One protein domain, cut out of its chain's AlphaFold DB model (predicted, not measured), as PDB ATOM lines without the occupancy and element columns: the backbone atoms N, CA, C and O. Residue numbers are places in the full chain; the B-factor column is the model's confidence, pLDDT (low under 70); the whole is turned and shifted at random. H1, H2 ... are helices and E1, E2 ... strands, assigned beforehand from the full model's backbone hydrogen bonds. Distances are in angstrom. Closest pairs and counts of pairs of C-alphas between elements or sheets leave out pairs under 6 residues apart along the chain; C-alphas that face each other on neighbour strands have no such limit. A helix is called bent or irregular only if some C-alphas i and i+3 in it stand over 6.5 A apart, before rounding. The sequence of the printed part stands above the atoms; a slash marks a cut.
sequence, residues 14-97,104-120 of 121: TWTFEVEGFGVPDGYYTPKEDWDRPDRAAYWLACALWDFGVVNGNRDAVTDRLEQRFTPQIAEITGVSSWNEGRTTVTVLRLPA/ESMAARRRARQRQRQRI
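Overview. This is residues 14 to 97 and 104 to 120 of the 121 residues of an uncharacterized protein of Mycobacteroides abscessus subsp. bolletii (UniProt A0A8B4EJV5). Look for a twisted sheet of four strands with a helical hairpin, H1 and H2, on one side of it: H1 packs over one face of the sheet, making two layers, and H2 packs on H1. H3 meets the sheet with residues 106 to 109, and residues 110 to 120 stick out. The printed part has 101 residues, with three named helices and four named strands that follow along the chain as E1 E2 H1 H2 E3 E4 H3; the sheet runs E2 E1 E4 E3, antiparallel throughout. The class is mixed, helices and strands; the whole is compact, with a radius of gyration of the C-alphas of 13.4 A and spans of 42 by 32 by 21 A.

Arrangement. Begin with the hairpin of E1, residues 14 to 21, and E2, residues 27 to 29, where N 17 and O 29 are 2.9 A apart. H1, residues 38 to 51, is on the sheet at a height of 9.4 A; its C-alpha 45 is 6.4 A from that of Phe 17. H2, residues 59 to 75, touches H1 at a steep tilt of 44 degrees, opposite ways, the closest C-alphas being those of Tyr 43 and Glu 67, 4.6 A. H2 is irregular, with C-alphas 69 and 72 7.0 A apart, and only grazes the sheet. E3, residues 80 to 85, and E4, residues 88 to 96, form a hairpin, with N 83 and O 90 at 3.0 A; E4 is also E1's neighbour, with N 16 and O 93 at 2.8 A. H3, residues 106 to 118, is apart from H1 and H2. Every O i to N i+4 pair is within hydrogen-bond range in H1 and H3, and 11 of 13 in H2.

Along the chain. Find C-alpha 14 at (-38.864, 39.313, 12.062), where E1 begins its 23.2 A. E4 spans 26.0 A, H2 23.0 A and H1 19.8 A. H3 runs 18.2 A to C-alpha 118 at (-25.734, 20.172, 5.862).

Size, cuts and confidence. Residues 98 to 103 are not printed, and C-alphas 97 and 104 are 16.1 A apart. Of the links printed whole, none is long. The mean pLDDT of the printed part is 78.5; it is under 70 at residues 22 to 27, 29 to 36, 96 to 97 and 104 to 120.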
ATOM      1  N   THR A  14     -40.038  38.522  12.452       72.94
ATOM      2  CA  THR A  14     -38.864  39.313  12.062       72.94
ATOM      3  C   THR A  14     -38.582  39.144  10.575       72.94
ATOM      4  O   THR A  14     -38.312  38.028  10.123       72.94
ATOM      5  N   TRP A  15     -38.553  40.252   9.832       77.62
ATOM      6  CA  TRP A  15     -38.001  40.291   8.478       77.62
ATOM      7  C   TRP A  15     -36.527  40.677   8.519       77.62
ATOM      8  O   TRP A  15     -36.148  41.675   9.124       77.62
ATOM      9  N   THR A  16     -35.671  39.881   7.890       80.94
ATOM     10  CA  THR A  16     -34.254  40.210   7.694       80.94
ATOM     11  C   THR A  16     -33.926  40.148   6.220       80.94
ATOM     12  O   THR A  16     -34.255  39.169   5.553       80.94
ATOM     13  N   PHE A  17     -33.257  41.184   5.732       84.50
ATOM     14  CA  PHE A  17     -32.777  41.269   4.367       84.50
ATOM     15  C   PHE A  17     -31.261  41.247   4.378       84.50
ATOM     16  O   PHE A  17     -30.609  41.971   5.130       84.50
ATOM     17  N   GLU A  18     -30.707  40.414   3.522       86.31
ATOM     18  CA  GLU A  18     -29.279  40.292   3.326       86.31
ATOM     19  C   GLU A  18     -28.979  40.435   1.848       86.31
ATOM     20  O   GLU A  18     -29.697  39.906   0.995       86.31
ATOM     21  N   VAL A  19     -27.916  41.168   1.560       83.62
ATOM     22  CA  VAL A  19     -27.567  41.574   0.210       83.62
ATOM     23  C   VAL A  19     -26.075  41.313   0.020       83.62
ATOM     24  O   VAL A  19     -25.240  41.933   0.675       83.62
ATOM     25  N   GLU A  20     -25.750  40.361  -0.856       83.44
ATOM     26  CA  GLU A  20     -24.385  39.888  -1.134       83.44
ATOM     27  C   GLU A  20     -24.054  40.080  -2.620       83.44
ATOM     28  O   GLU A  20     -24.814  39.645  -3.484       83.44
ATOM     29  N   GLY A  21     -22.917  40.685  -2.968       74.88
ATOM     30  CA  GLY A  21     -22.551  40.863  -4.377       74.88
ATOM     31  C   GLY A  21     -21.191  41.517  -4.597       74.88
ATOM     32  O   GLY A  21     -20.672  42.226  -3.740       74.88
ATOM     33  N   PHE A  22     -20.597  41.295  -5.773       63.81
ATOM     34  CA  PHE A  22     -19.314  41.911  -6.123       63.81
ATOM     35  C   PHE A  22     -19.460  43.435  -6.248       63.81
ATOM     36  O   PHE A  22     -20.179  43.916  -7.123       63.81
ATOM     37  N   GLY A  23     -18.755  44.185  -5.395       62.41
ATOM     38  CA  GLY A  23     -18.818  45.651  -5.354       62.41
ATOM     39  C   GLY A  23     -19.966  46.221  -4.515       62.41
ATOM     40  O   GLY A  23     -20.109  47.437  -4.456       62.41
ATOM     41  N   VAL A  24     -20.750  45.366  -3.852       60.28
ATOM     42  CA  VAL A  24     -21.763  45.768  -2.872       60.28
ATOM     43  C   VAL A  24     -21.138  45.630  -1.482       60.28
ATOM     44  O   VAL A  24     -20.511  44.602  -1.217       60.28
ATOM     45  N   PRO A  25     -21.243  46.628  -0.587       61.50
ATOM     46  CA  PRO A  25     -20.874  46.413   0.806       61.50
ATOM     47  C   PRO A  25     -21.774  45.305   1.360       61.50
ATOM     48  O   PRO A  25     -22.989  45.462   1.307       61.50
ATOM     49  N   ASP A  26     -21.198  44.193   1.839       64.69
ATOM     50  CA  ASP A  26     -21.955  43.075   2.424       64.69
ATOM     51  C   ASP A  26     -22.944  43.619   3.467       64.69
ATOM     52  O   ASP A  26     -22.567  44.008   4.578       64.69
ATOM     53  N   GLY A  27     -24.210  43.705   3.067       65.25
ATOM     54  CA  GLY A  27     -25.203  44.547   3.713       65.25
ATOM     55  C   GLY A  27     -26.276  43.700   4.367       65.25
ATOM     56  O   GLY A  27     -26.788  42.752   3.767       65.25
ATOM     57  N   TYR A  28     -26.634  44.038   5.603       70.94
ATOM     58  CA  TYR A  28     -27.794  43.455   6.261       70.94
ATOM     59  C   TYR A  28     -28.696  44.560   6.793       70.94
ATOM     60  O   TYR A  28     -28.227  45.562   7.332       70.94
ATOM     61  N   TYR A  29     -30.000  44.365   6.637       68.44
ATOM     62  CA  TYR A  29     -31.009  45.281   7.135       68.44
ATOM     63  C   TYR A  29     -32.114  44.492   7.835       68.44
ATOM     64  O   TYR A  29     -32.703  43.569   7.269       68.44
ATOM     65  N   THR A  30     -32.384  44.861   9.083       66.69
ATOM     66  CA  THR A  30     -33.499  44.340   9.874       66.69
ATOM     67  C   THR A  30     -34.331  45.550  10.298       66.69
ATOM     68  O   THR A  30     -33.902  46.279  11.200       66.69
ATOM     69  N   PRO A  31     -35.463  45.840   9.630       62.53
ATOM     70  CA  PRO A  31     -36.320  46.950  10.024       62.53
ATOM     71  C   PRO A  31     -36.829  46.753  11.453       62.53
ATOM     72  O   PRO A  31     -37.156  45.642  11.868       62.53
ATOM     73  N   LYS A  32     -36.878  47.848  12.219       56.09
ATOM     74  CA  LYS A  32     -37.346  47.840  13.613       56.09
ATOM     75  C   LYS A  32     -38.867  47.952  13.748       56.09
ATOM     76  O   LYS A  32     -39.375  47.673  14.828       56.09
ATOM     77  N   GLU A  33     -39.606  48.303  12.694       53.38
ATOM     78  CA  GLU A  33     -41.038  48.650  12.770       53.38
ATOM     79  C   GLU A  33     -41.886  47.981  11.666       53.38
ATOM     80  O   GLU A  33     -41.417  47.781  10.547       53.38
ATOM     81  N   ASP A  34     -43.133  47.645  12.033       55.62
ATOM     82  CA  ASP A  34     -44.208  46.955  11.287       55.62
ATOM     83  C   ASP A  34     -43.891  45.589  10.638       55.62
ATOM     84  O   ASP A  34     -43.551  45.466   9.465       55.62
ATOM     85  N   TRP A  35     -44.101  44.530  11.429       61.31
ATOM     86  CA  TRP A  35     -43.452  43.219  11.286       61.31
ATOM     87  C   TRP A  35     -44.275  42.159  10.525       61.31
ATOM     88  O   TRP A  35     -43.728  41.137  10.121       61.31
ATOM     89  N   ASP A  36     -45.554  42.404  10.230       66.12
ATOM     90  CA  ASP A  36     -46.424  41.385   9.610       66.12
ATOM     91  C   ASP A  36     -46.973  41.751   8.228       66.12
ATOM     92  O   ASP A  36     -47.623  40.915   7.596       66.12
ATOM     93  N   ARG A  37     -46.715  42.963   7.716       80.94
ATOM     94  CA  ARG A  37     -47.274  43.379   6.425       80.94
ATOM     95  C   ARG A  37     -46.267  43.220   5.271       80.94
ATOM     96  O   ARG A  37     -45.201  43.840   5.307       80.94
ATOM     97  N   PRO A  38     -46.593  42.428   4.229       84.00
ATOM     98  CA  PRO A  38     -45.707  42.220   3.083       84.00
ATOM     99  C   PRO A  38     -45.347  43.491   2.307       84.00
ATOM    100  O   PRO A  38     -44.234  43.582   1.801       84.00
ATOM    101  N   ASP A  39     -46.254  44.472   2.242       86.25
ATOM    102  CA  ASP A  39     -46.032  45.782   1.609       86.25
ATOM    103  C   ASP A  39     -44.907  46.560   2.315       86.25
ATOM    104  O   ASP A  39     -43.938  46.987   1.691       86.25
ATOM    105  N   ARG A  40     -44.952  46.637   3.649       85.31
ATOM    106  CA  ARG A  40     -43.906  47.276   4.460       85.31
ATOM    107  C   ARG A  40     -42.565  46.562   4.353       85.31
ATOM    108  O   ARG A  40     -41.538  47.217   4.195       85.31
ATOM    109  N   ALA A  41     -42.558  45.232   4.405       85.12
ATOM    110  CA  ALA A  41     -41.334  44.457   4.223       85.12
ATOM    111  C   ALA A  41     -40.740  44.644   2.810       85.12
ATOM    112  O   ALA A  41     -39.526  44.790   2.670       85.12
ATOM    113  N   ALA A  42     -41.579  44.720   1.773       90.12
ATOM    114  CA  ALA A  42     -41.148  45.012   0.408       90.12
ATOM    115  C   ALA A  42     -40.559  46.425   0.264       90.12
ATOM    116  O   ALA A  42     -39.505  46.580  -0.355       90.12
ATOM    117  N   TYR A  43     -41.185  47.434   0.875       89.69
ATOM    118  CA  TYR A  43     -40.664  48.803   0.926       89.69
ATOM    119  C   TYR A  43     -39.285  48.866   1.597       89.69
ATOM    120  O   TYR A  43     -38.341  49.460   1.071       89.69
ATOM    121  N   TRP A  44     -39.130  48.197   2.740       88.19
ATOM    122  CA  TRP A  44     -37.865  48.151   3.468       88.19
ATOM    123  C   TRP A  44     -36.757  47.435   2.697       88.19
ATOM    124  O   TRP A  44     -35.620  47.912   2.670       88.19
ATOM    125  N   LEU A  45     -37.083  46.333   2.020       89.38
ATOM    126  CA  LEU A  45     -36.155  45.679   1.104       89.38
ATOM    127  C   LEU A  45     -35.748  46.618  -0.036       89.38
ATOM    128  O   LEU A  45     -34.568  46.707  -0.368       89.38
ATOM    129  N   ALA A  46     -36.703  47.338  -0.625       91.25
ATOM    130  CA  ALA A  46     -36.426  48.283  -1.698       91.25
ATOM    131  C   ALA A  46     -35.482  49.411  -1.248       91.25
ATOM    132  O   ALA A  46     -34.541  49.743  -1.973       91.25
ATOM    133  N   CYS A  47     -35.685  49.943  -0.038       87.50
ATOM    134  CA  CYS A  47     -34.782  50.913   0.577       87.50
ATOM    135  C   CYS A  47     -33.375  50.334   0.742       87.50
ATOM    136  O   CYS A  47     -32.411  50.957   0.307       87.50
ATOM    137  N   ALA A  48     -33.258  49.119   1.287       86.31
ATOM    138  CA  ALA A  48     -31.971  48.459   1.488       86.31
ATOM    139  C   ALA A  48     -31.208  48.258   0.167       86.31
ATOM    140  O   ALA A  48     -30.012  48.520   0.094       86.31
ATOM    141  N   LEU A  49     -31.890  47.845  -0.906       88.94
ATOM    142  CA  LEU A  49     -31.253  47.670  -2.216       88.94
ATOM    143  C   LEU A  49     -30.743  48.989  -2.807       88.94
ATOM    144  O   LEU A  49     -29.710  48.987  -3.482       88.94
ATOM    145  N   TRP A  50     -31.447  50.099  -2.577       88.56
ATOM    146  CA  TRP A  50     -30.987  51.423  -2.997       88.56
ATOM    147  C   TRP A  50     -29.817  51.904  -2.132       88.56
ATOM    148  O   TRP A  50     -28.794  52.317  -2.672       88.56
ATOM    149  N   ASP A  51     -29.919  51.773  -0.806       85.12
ATOM    150  CA  ASP A  51     -28.878  52.191   0.143       85.12
ATOM    151  C   ASP A  51     -27.566  51.403  -0.074       85.12
ATOM    152  O   ASP A  51     -26.475  51.963   0.029       85.12
ATOM    153  N   PHE A  52     -27.654  50.118  -0.441       83.25
ATOM    154  CA  PHE A  52     -26.496  49.285  -0.793       83.25
ATOM    155  C   PHE A  52     -26.009  49.471  -2.241       83.25
ATOM    156  O   PHE A  52     -25.053  48.815  -2.655       83.25
ATOM    157  N   GLY A  53     -26.643  50.343  -3.029       85.38
ATOM    158  CA  GLY A  53     -26.238  50.636  -4.407       85.38
ATOM    159  C   GLY A  53     -26.498  49.503  -5.406       85.38
ATOM    160  O   GLY A  53     -25.983  49.538  -6.526       85.38
ATOM    161  N   VAL A  54     -27.304  48.502  -5.033       86.94
ATOM    162  CA  VAL A  54     -27.735  47.417  -5.935       86.94
ATOM    163  C   VAL A  54     -28.615  47.973  -7.044       86.94
ATOM    164  O   VAL A  54     -28.509  47.575  -8.204       86.94
ATOM    165  N   VAL A  55     -29.474  48.925  -6.685       87.81
ATOM    166  CA  VAL A  55     -30.299  49.691  -7.614       87.81
ATOM    167  C   VAL A  55     -29.954  51.168  -7.485       87.81
ATOM    168  O   VAL A  55     -29.701  51.668  -6.397       87.81
ATOM    169  N   ASN A  56     -29.937  51.872  -8.615       86.56
ATOM    170  CA  ASN A  56     -29.539  53.275  -8.694       86.56
ATOM    171  C   ASN A  56     -30.665  54.115  -9.312       86.56
ATOM    172  O   ASN A  56     -31.513  53.590 -10.037       86.56
ATOM    173  N   GLY A  57     -30.651  55.423  -9.054       90.31
ATOM    174  CA  GLY A  57     -31.645  56.376  -9.555       90.31
ATOM    175  C   GLY A  57     -32.312  57.174  -8.434       90.31
ATOM    176  O   GLY A  57     -31.819  57.202  -7.307       90.31
ATOM    177  N   ASN A  58     -33.433  57.830  -8.745       94.56
ATOM    178  CA  ASN A  58     -34.230  58.544  -7.747       94.56
ATOM    179  C   ASN A  58     -34.793  57.552  -6.713       94.56
ATOM    180  O   ASN A  58     -35.444  56.580  -7.092       94.56
ATOM    181  N   ARG A  59     -34.521  57.803  -5.427       89.75
ATOM    182  CA  ARG A  59     -34.854  56.891  -4.326       89.75
ATOM    183  C   ARG A  59     -36.345  56.581  -4.257       89.75
ATOM    184  O   ARG A  59     -36.701  55.409  -4.240       89.75
ATOM    185  N   ASP A  60     -37.195  57.599  -4.281       92.19
ATOM    186  CA  ASP A  60     -38.646  57.441  -4.123       92.19
ATOM    187  C   ASP A  60     -39.229  56.646  -5.298       92.19
ATOM    188  O   ASP A  60     -39.870  55.617  -5.115       92.19
ATOM    189  N   ALA A  61     -38.870  57.015  -6.530       93.00
ATOM    190  CA  ALA A  61     -39.331  56.302  -7.720       93.00
ATOM    191  C   ALA A  61     -38.840  54.842  -7.777       93.00
ATOM    192  O   ALA A  61     -39.545  53.952  -8.261       93.00
ATOM    193  N   VAL A  62     -37.610  54.581  -7.321       93.50
ATOM    194  CA  VAL A  62     -37.059  53.221  -7.261       93.50
ATOM    195  C   VAL A  62     -37.747  52.408  -6.170       93.50
ATOM    196  O   VAL A  62     -38.100  51.257  -6.428       93.50
ATOM    197  N   THR A  63     -37.938  52.988  -4.986       91.81
ATOM    198  CA  THR A  63     -38.548  52.301  -3.845       91.81
ATOM    199  C   THR A  63     -40.011  51.972  -4.106       91.81
ATOM    200  O   THR A  63     -40.353  50.800  -3.993       91.81
ATOM    201  N   ASP A  64     -40.813  52.909  -4.619       94.12
ATOM    202  CA  ASP A  64     -42.214  52.671  -4.999       94.12
ATOM    203  C   ASP A  64     -42.349  51.535  -6.024       94.12
ATOM    204  O   ASP A  64     -43.158  50.612  -5.884       94.12
ATOM    205  N   ARG A  65     -41.518  51.563  -7.075       95.69
ATOM    206  CA  ARG A  65     -41.538  50.536  -8.126       95.69
ATOM    207  C   ARG A  65     -41.176  49.157  -7.573       95.69
ATOM    208  O   ARG A  65     -41.755  48.149  -7.977       95.69
ATOM    209  N   LEU A  66     -40.160  49.094  -6.715       94.06
ATOM    210  CA  LEU A  66     -39.677  47.835  -6.155       94.06
ATOM    211  C   LEU A  66     -40.598  47.296  -5.063       94.06
ATOM    212  O   LEU A  66     -40.795  46.087  -5.019       94.06
ATOM    213  N   GLU A  67     -41.205  48.159  -4.251       93.81
ATOM    214  CA  GLU A  67     -42.245  47.788  -3.292       93.81
ATOM    215  C   GLU A  67     -43.383  47.056  -4.008       93.81
ATOM    216  O   GLU A  67     -43.702  45.918  -3.657       93.81
ATOM    217  N   GLN A  68     -43.935  47.650  -5.070       94.81
ATOM    218  CA  GLN A  68     -45.015  47.038  -5.850       94.81
ATOM    219  C   GLN A  68     -44.602  45.684  -6.444       94.81
ATOM    220  O   GLN A  68     -45.385  44.735  -6.436       94.81
ATOM    221  N   ARG A  69     -43.357  45.574  -6.929       95.50
ATOM    222  CA  ARG A  69     -42.824  44.331  -7.507       95.50
ATOM    223  C   ARG A  69     -42.615  43.239  -6.458       95.50
ATOM    224  O   ARG A  69     -42.899  42.077  -6.731       95.50
ATOM    225  N   PHE A  70     -42.087  43.591  -5.288       93.25
ATOM    226  CA  PHE A  70     -41.696  42.625  -4.264       93.25
ATOM    227  C   PHE A  70     -42.826  42.252  -3.314       93.25
ATOM    228  O   PHE A  70     -42.788  41.154  -2.777       93.25
ATOM    229  N   THR A  71     -43.845  43.092  -3.130       92.69
ATOM    230  CA  THR A  71     -44.986  42.801  -2.243       92.69
ATOM    231  C   THR A  71     -45.577  41.396  -2.441       92.69
ATOM    232  O   THR A  71     -45.656  40.661  -1.453       92.69
ATOM    233  N   PRO A  72     -45.947  40.955  -3.667       92.62
ATOM    234  CA  PRO A  72     -46.475  39.602  -3.857       92.62
ATOM    235  C   PRO A  72     -45.438  38.519  -3.531       92.62
ATOM    236  O   PRO A  72     -45.761  37.543  -2.863       92.62
ATOM    237  N   GLN A  73     -44.175  38.718  -3.920       90.50
ATOM    238  CA  GLN A  73     -43.095  37.767  -3.651       90.50
ATOM    239  C   GLN A  73     -42.818  37.619  -2.148       90.50
ATOM    240  O   GLN A  73     -42.610  36.513  -1.666       90.50
ATOM    241  N   ILE A  74     -42.820  38.726  -1.402       88.25
ATOM    242  CA  ILE A  74     -42.616  38.755   0.047       88.25
ATOM    243  C   ILE A  74     -43.778  38.066   0.769       88.25
ATOM    244  O   ILE A  74     -43.544  37.336   1.731       88.25
ATOM    245  N   ALA A  75     -45.015  38.243   0.295       88.31
ATOM    246  CA  ALA A  75     -46.194  37.617   0.892       88.31
ATOM    247  C   ALA A  75     -46.135  36.077   0.876       88.31
ATOM    248  O   ALA A  75     -46.652  35.435   1.790       88.31
ATOM    249  N   GLU A  76     -45.469  35.490  -0.123       89.44
ATOM    250  CA  GLU A  76     -45.298  34.038  -0.265       89.44
ATOM    251  C   GLU A  76     -44.182  33.459   0.623       89.44
ATOM    252  O   GLU A  76     -44.083  32.241   0.793       89.44
ATOM    253  N   ILE A  77     -43.337  34.302   1.224       85.44
ATOM    254  CA  ILE A  77     -42.231  33.835   2.062       85.44
ATOM    255  C   ILE A  77     -42.778  33.384   3.418       85.44
ATOM    256  O   ILE A  77     -43.348  34.160   4.186       85.44
ATOM    257  N   THR A  78     -42.550  32.113   3.742       82.00
ATOM    258  CA  THR A  78     -42.904  31.494   5.033       82.00
ATOM    259  C   THR A  78     -41.684  31.169   5.902       82.00
ATOM    260  O   THR A  78     -41.835  30.728   7.036       82.00
ATOM    261  N   GLY A  79     -40.476  31.403   5.385       81.81
ATOM    262  CA  GLY A  79     -39.209  31.105   6.048       81.81
ATOM    263  C   GLY A  79     -38.064  31.864   5.389       81.81
ATOM    264  O   GLY A  79     -37.970  33.076   5.522       81.81
ATOM    265  N   VAL A  80     -37.193  31.180   4.651       84.94
ATOM    266  CA  VAL A  80     -36.077  31.820   3.935       84.94
ATOM    267  C   VAL A  80     -36.302  31.727   2.432       84.94
ATOM    268  O   VAL A  80     -36.567  30.644   1.919       84.94
ATOM    269  N   SER A  81     -36.145  32.844   1.728       87.88
ATOM    270  CA  SER A  81     -36.134  32.899   0.266       87.88
ATOM    271  C   SER A  81     -34.902  33.651  -0.219       87.88
ATOM    272  O   SER A  81     -34.426  34.568   0.449       87.88
ATOM    273  N   SER A  82     -34.353  33.253  -1.363       88.75
ATOM    274  CA  SER A  82     -33.199  33.921  -1.958       88.75
ATOM    275  C   SER A  82     -33.305  33.939  -3.474       88.75
ATOM    276  O   SER A  82     -33.731  32.960  -4.087       88.75
ATOM    277  N   TRP A  83     -32.924  35.064  -4.066       91.19
ATOM    278  CA  TRP A  83     -32.924  35.282  -5.506       91.19
ATOM    279  C   TRP A  83     -31.814  36.255  -5.901       91.19
ATOM    280  O   TRP A  83     -31.197  36.893  -5.050       91.19
ATOM    281  N   ASN A  84     -31.554  36.377  -7.201       89.38
ATOM    282  CA  ASN A  84     -30.586  37.337  -7.720       89.38
ATOM    283  C   ASN A  84     -31.292  38.604  -8.209       89.38
ATOM    284  O   ASN A  84     -32.188  38.526  -9.048       89.38
ATOM    285  N   GLU A  85     -30.840  39.763  -7.734       88.56
ATOM    286  CA  GLU A  85     -31.134  41.073  -8.305       88.56
ATOM    287  C   GLU A  85     -29.899  41.549  -9.081       88.56
ATOM    288  O   GLU A  85     -28.907  42.017  -8.517       88.56
ATOM    289  N   GLY A  86     -29.916  41.359 -10.401       85.81
ATOM    290  CA  GLY A  86     -28.741  41.599 -11.238       85.81
ATOM    291  C   GLY A  86     -27.580  40.667 -10.867       85.81
ATOM    292  O   GLY A  86     -27.672  39.455 -11.051       85.81
ATOM    293  N   ARG A  87     -26.470  41.235 -10.376       85.31
ATOM    294  CA  ARG A  87     -25.270  40.489  -9.934       85.31
ATOM    295  C   ARG A  87     -25.233  40.239  -8.423       85.31
ATOM    296  O   ARG A  87     -24.240  39.709  -7.926       85.31
ATOM    297  N   THR A  88     -26.282  40.640  -7.717       86.69
ATOM    298  CA  THR A  88     -26.349  40.613  -6.261       86.69
ATOM    299  C   THR A  88     -27.347  39.557  -5.825       86.69
ATOM    300  O   THR A  88     -28.463  39.501  -6.335       86.69
ATOM    301  N   THR A  89     -26.967  38.718  -4.876       89.12
ATOM    302  CA  THR A  89     -27.863  37.774  -4.223       89.12
ATOM    303  C   THR A  89     -28.579  38.476  -3.077       89.12
ATOM    304  O   THR A  89     -27.956  39.013  -2.164       89.12
ATOM    305  N   VAL A  90     -29.906  38.452  -3.124       89.00
ATOM    306  CA  VAL A  90     -30.796  38.926  -2.068       89.00
ATOM    307  C   VAL A  90     -31.297  37.709  -1.307       89.00
ATOM    308  O   VAL A  90     -31.751  36.734  -1.907       89.00
ATOM    309  N   THR A  91     -31.204  37.743   0.017       88.31
ATOM    310  CA  THR A  91     -31.792  36.732   0.898       88.31
ATOM    311  C   THR A  91     -32.746  37.415   1.857       88.31
ATOM    312  O   THR A  91     -32.377  38.361   2.547       88.31
ATOM    313  N   VAL A  92     -33.976  36.921   1.907       87.38
ATOM    314  CA  VAL A  92     -35.023  37.409   2.798       87.38
ATOM    315  C   VAL A  92     -35.398  36.303   3.759       87.38
ATOM    316  O   VAL A  92     -35.719  35.186   3.351       87.38
ATOM    317  N   LEU A  93     -35.344  36.617   5.046       83.00
ATOM    318  CA  LEU A  93     -35.703  35.717   6.124       83.00
ATOM    319  C   LEU A  93     -36.929  36.268   6.836       83.00
ATOM    320  O   LEU A  93     -36.920  37.400   7.308       83.00
ATOM    321  N   ARG A  94     -37.950  35.427   6.936       83.25
ATOM    322  CA  ARG A  94     -39.144  35.593   7.746       83.25
ATOM    323  C   ARG A  94     -39.032  34.636   8.929       83.25
ATOM    324  O   ARG A  94     -39.208  33.430   8.767       83.25
ATOM    325  N   LEU A  95     -38.680  35.151  10.101       74.81
ATOM    326  CA  LEU A  95     -38.456  34.341  11.301       74.81
ATOM    327  C   LEU A  95     -39.507  34.651  12.373       74.81
ATOM    328  O   LEU A  95     -39.859  35.813  12.535       74.81
ATOM    329  N   PRO A  96     -39.995  33.661  13.137       67.88
ATOM    330  CA  PRO A  96     -40.838  33.935  14.297       67.88
ATOM    331  C   PRO A  96     -40.050  34.701  15.370       67.88
ATOM    332  O   PRO A  96     -38.844  34.501  15.536       67.88
ATOM    333  N   ALA A  97     -40.719  35.570  16.121       58.09
ATOM    334  CA  ALA A  97     -40.122  36.292  17.232       58.09
ATOM    335  C   ALA A  97     -39.719  35.295  18.316       58.09
ATOM    336  O   ALA A  97     -40.465  34.387  18.678       58.09
ATOM    337  N   GLU A 104     -24.806  38.504  14.662       56.78
ATOM    338  CA  GLU A 104     -24.722  39.921  14.255       56.78
ATOM    339  C   GLU A 104     -23.927  40.164  12.956       56.78
ATOM    340  O   GLU A 104     -24.080  41.204  12.323       56.78
ATOM    341  N   SER A 105     -23.109  39.195  12.520       61.69
ATOM    342  CA  SER A 105     -22.316  39.286  11.290       61.69
ATOM    343  C   SER A 105     -22.804  38.353  10.175       61.69
ATOM    344  O   SER A 105     -23.096  37.172  10.395       61.69
ATOM    345  N   MET A 106     -22.780  38.862   8.938       63.25
ATOM    346  CA  MET A 106     -23.066  38.111   7.704       63.25
ATOM    347  C   MET A 106     -22.256  36.810   7.596       63.25
ATOM    348  O   MET A 106     -22.796  35.754   7.266       63.25
ATOM    349  N   ALA A 107     -20.972  36.842   7.965       61.25
ATOM    350  CA  ALA A 107     -20.111  35.660   7.954       61.25
ATOM    351  C   ALA A 107     -20.600  34.558   8.914       61.25
ATOM    352  O   ALA A 107     -20.555  33.368   8.582       61.25
ATOM    353  N   ALA A 108     -21.086  34.932  10.100       62.06
ATOM    354  CA  ALA A 108     -21.627  33.981  11.064       62.06
ATOM    355  C   ALA A 108     -23.001  33.442  10.628       62.06
ATOM    356  O   ALA A 108     -23.240  32.238  10.757       62.06
ATOM    357  N   ARG A 109     -23.853  34.274  10.011       64.25
ATOM    358  CA  ARG A 109     -25.125  33.837   9.403       64.25
ATOM    359  C   ARG A 109     -24.906  32.864   8.247       64.25
ATOM    360  O   ARG A 109     -25.537  31.809   8.204       64.25
ATOM    361  N   ARG A 110     -23.933  33.133   7.372       65.00
ATOM    362  CA  ARG A 110     -23.534  32.220   6.288       65.00
ATOM    363  C   ARG A 110     -23.096  30.858   6.822       65.00
ATOM    364  O   ARG A 110     -23.530  29.831   6.302       65.00
ATOM    365  N   ARG A 111     -22.290  30.833   7.890       64.25
ATOM    366  CA  ARG A 111     -21.887  29.586   8.566       64.25
ATOM    367  C   ARG A 111     -23.082  28.860   9.188       64.25
ATOM    368  O   ARG A 111     -23.168  27.641   9.063       64.25
ATOM    369  N   ALA A 112     -24.005  29.581   9.823       61.59
ATOM    370  CA  ALA A 112     -25.224  28.999  10.384       61.59
ATOM    371  C   ALA A 112     -26.099  28.358   9.291       61.59
ATOM    372  O   ALA A 112     -26.489  27.198   9.424       61.59
ATOM    373  N   ARG A 113     -26.302  29.047   8.159       63.16
ATOM    374  CA  ARG A 113     -27.021  28.514   6.988       63.16
ATOM    375  C   ARG A 113     -26.337  27.301   6.371       63.16
ATOM    376  O   ARG A 113     -27.012  26.337   6.020       63.16
ATOM    377  N   GLN A 114     -25.011  27.324   6.236       61.19
ATOM    378  CA  GLN A 114     -24.261  26.166   5.742       61.19
ATOM    379  C   GLN A 114     -24.454  24.950   6.653       61.19
ATOM    380  O   GLN A 114     -24.729  23.864   6.154       61.19
ATOM    381  N   ARG A 115     -24.397  25.137   7.976       60.66
ATOM    382  CA  ARG A 115     -24.654  24.064   8.949       60.66
ATOM    383  C   ARG A 115     -26.093  23.551   8.891       60.66
ATOM    384  O   ARG A 115     -26.301  22.347   8.982       60.66
ATOM    385  N   GLN A 116     -27.079  24.435   8.732       54.44
ATOM    386  CA  GLN A 116     -28.483  24.034   8.582       54.44
ATOM    387  C   GLN A 116     -28.718  23.245   7.289       54.44
ATOM    388  O   GLN A 116     -29.352  22.197   7.335       54.44
ATOM    389  N   ARG A 117     -28.149  23.680   6.157       53.53
ATOM    390  CA  ARG A 117     -28.218  22.942   4.884       53.53
ATOM    391  C   ARG A 117     -27.570  21.558   4.973       53.53
ATOM    392  O   ARG A 117     -28.142  20.597   4.478       53.53
ATOM    393  N   GLN A 118     -26.429  21.449   5.652       50.72
ATOM    394  CA  GLN A 118     -25.734  20.172   5.862       50.72
ATOM    395  C   GLN A 118     -26.474  19.198   6.788       50.72
ATOM    396  O   GLN A 118     -26.146  18.024   6.789       50.72
ATOM    397  N   ARG A 119     -27.443  19.658   7.589       46.78
ATOM    398  CA  ARG A 119     -28.251  18.783   8.459       46.78
ATOM    399  C   ARG A 119     -29.466  18.171   7.759       46.78
ATOM    400  O   ARG A 119     -30.098  17.294   8.333       46.78
ATOM    401  N   ILE A 120     -29.821  18.672   6.577       46.19
ATOM    402  CA  ILE A 120     -30.984  18.222   5.794       46.19
ATOM    403  C   ILE A 120     -30.546  17.260   4.668       46.19
ATOM    404  O   ILE A 120     -31.389  16.658   4.012       46.19
TER     405      ILE A 120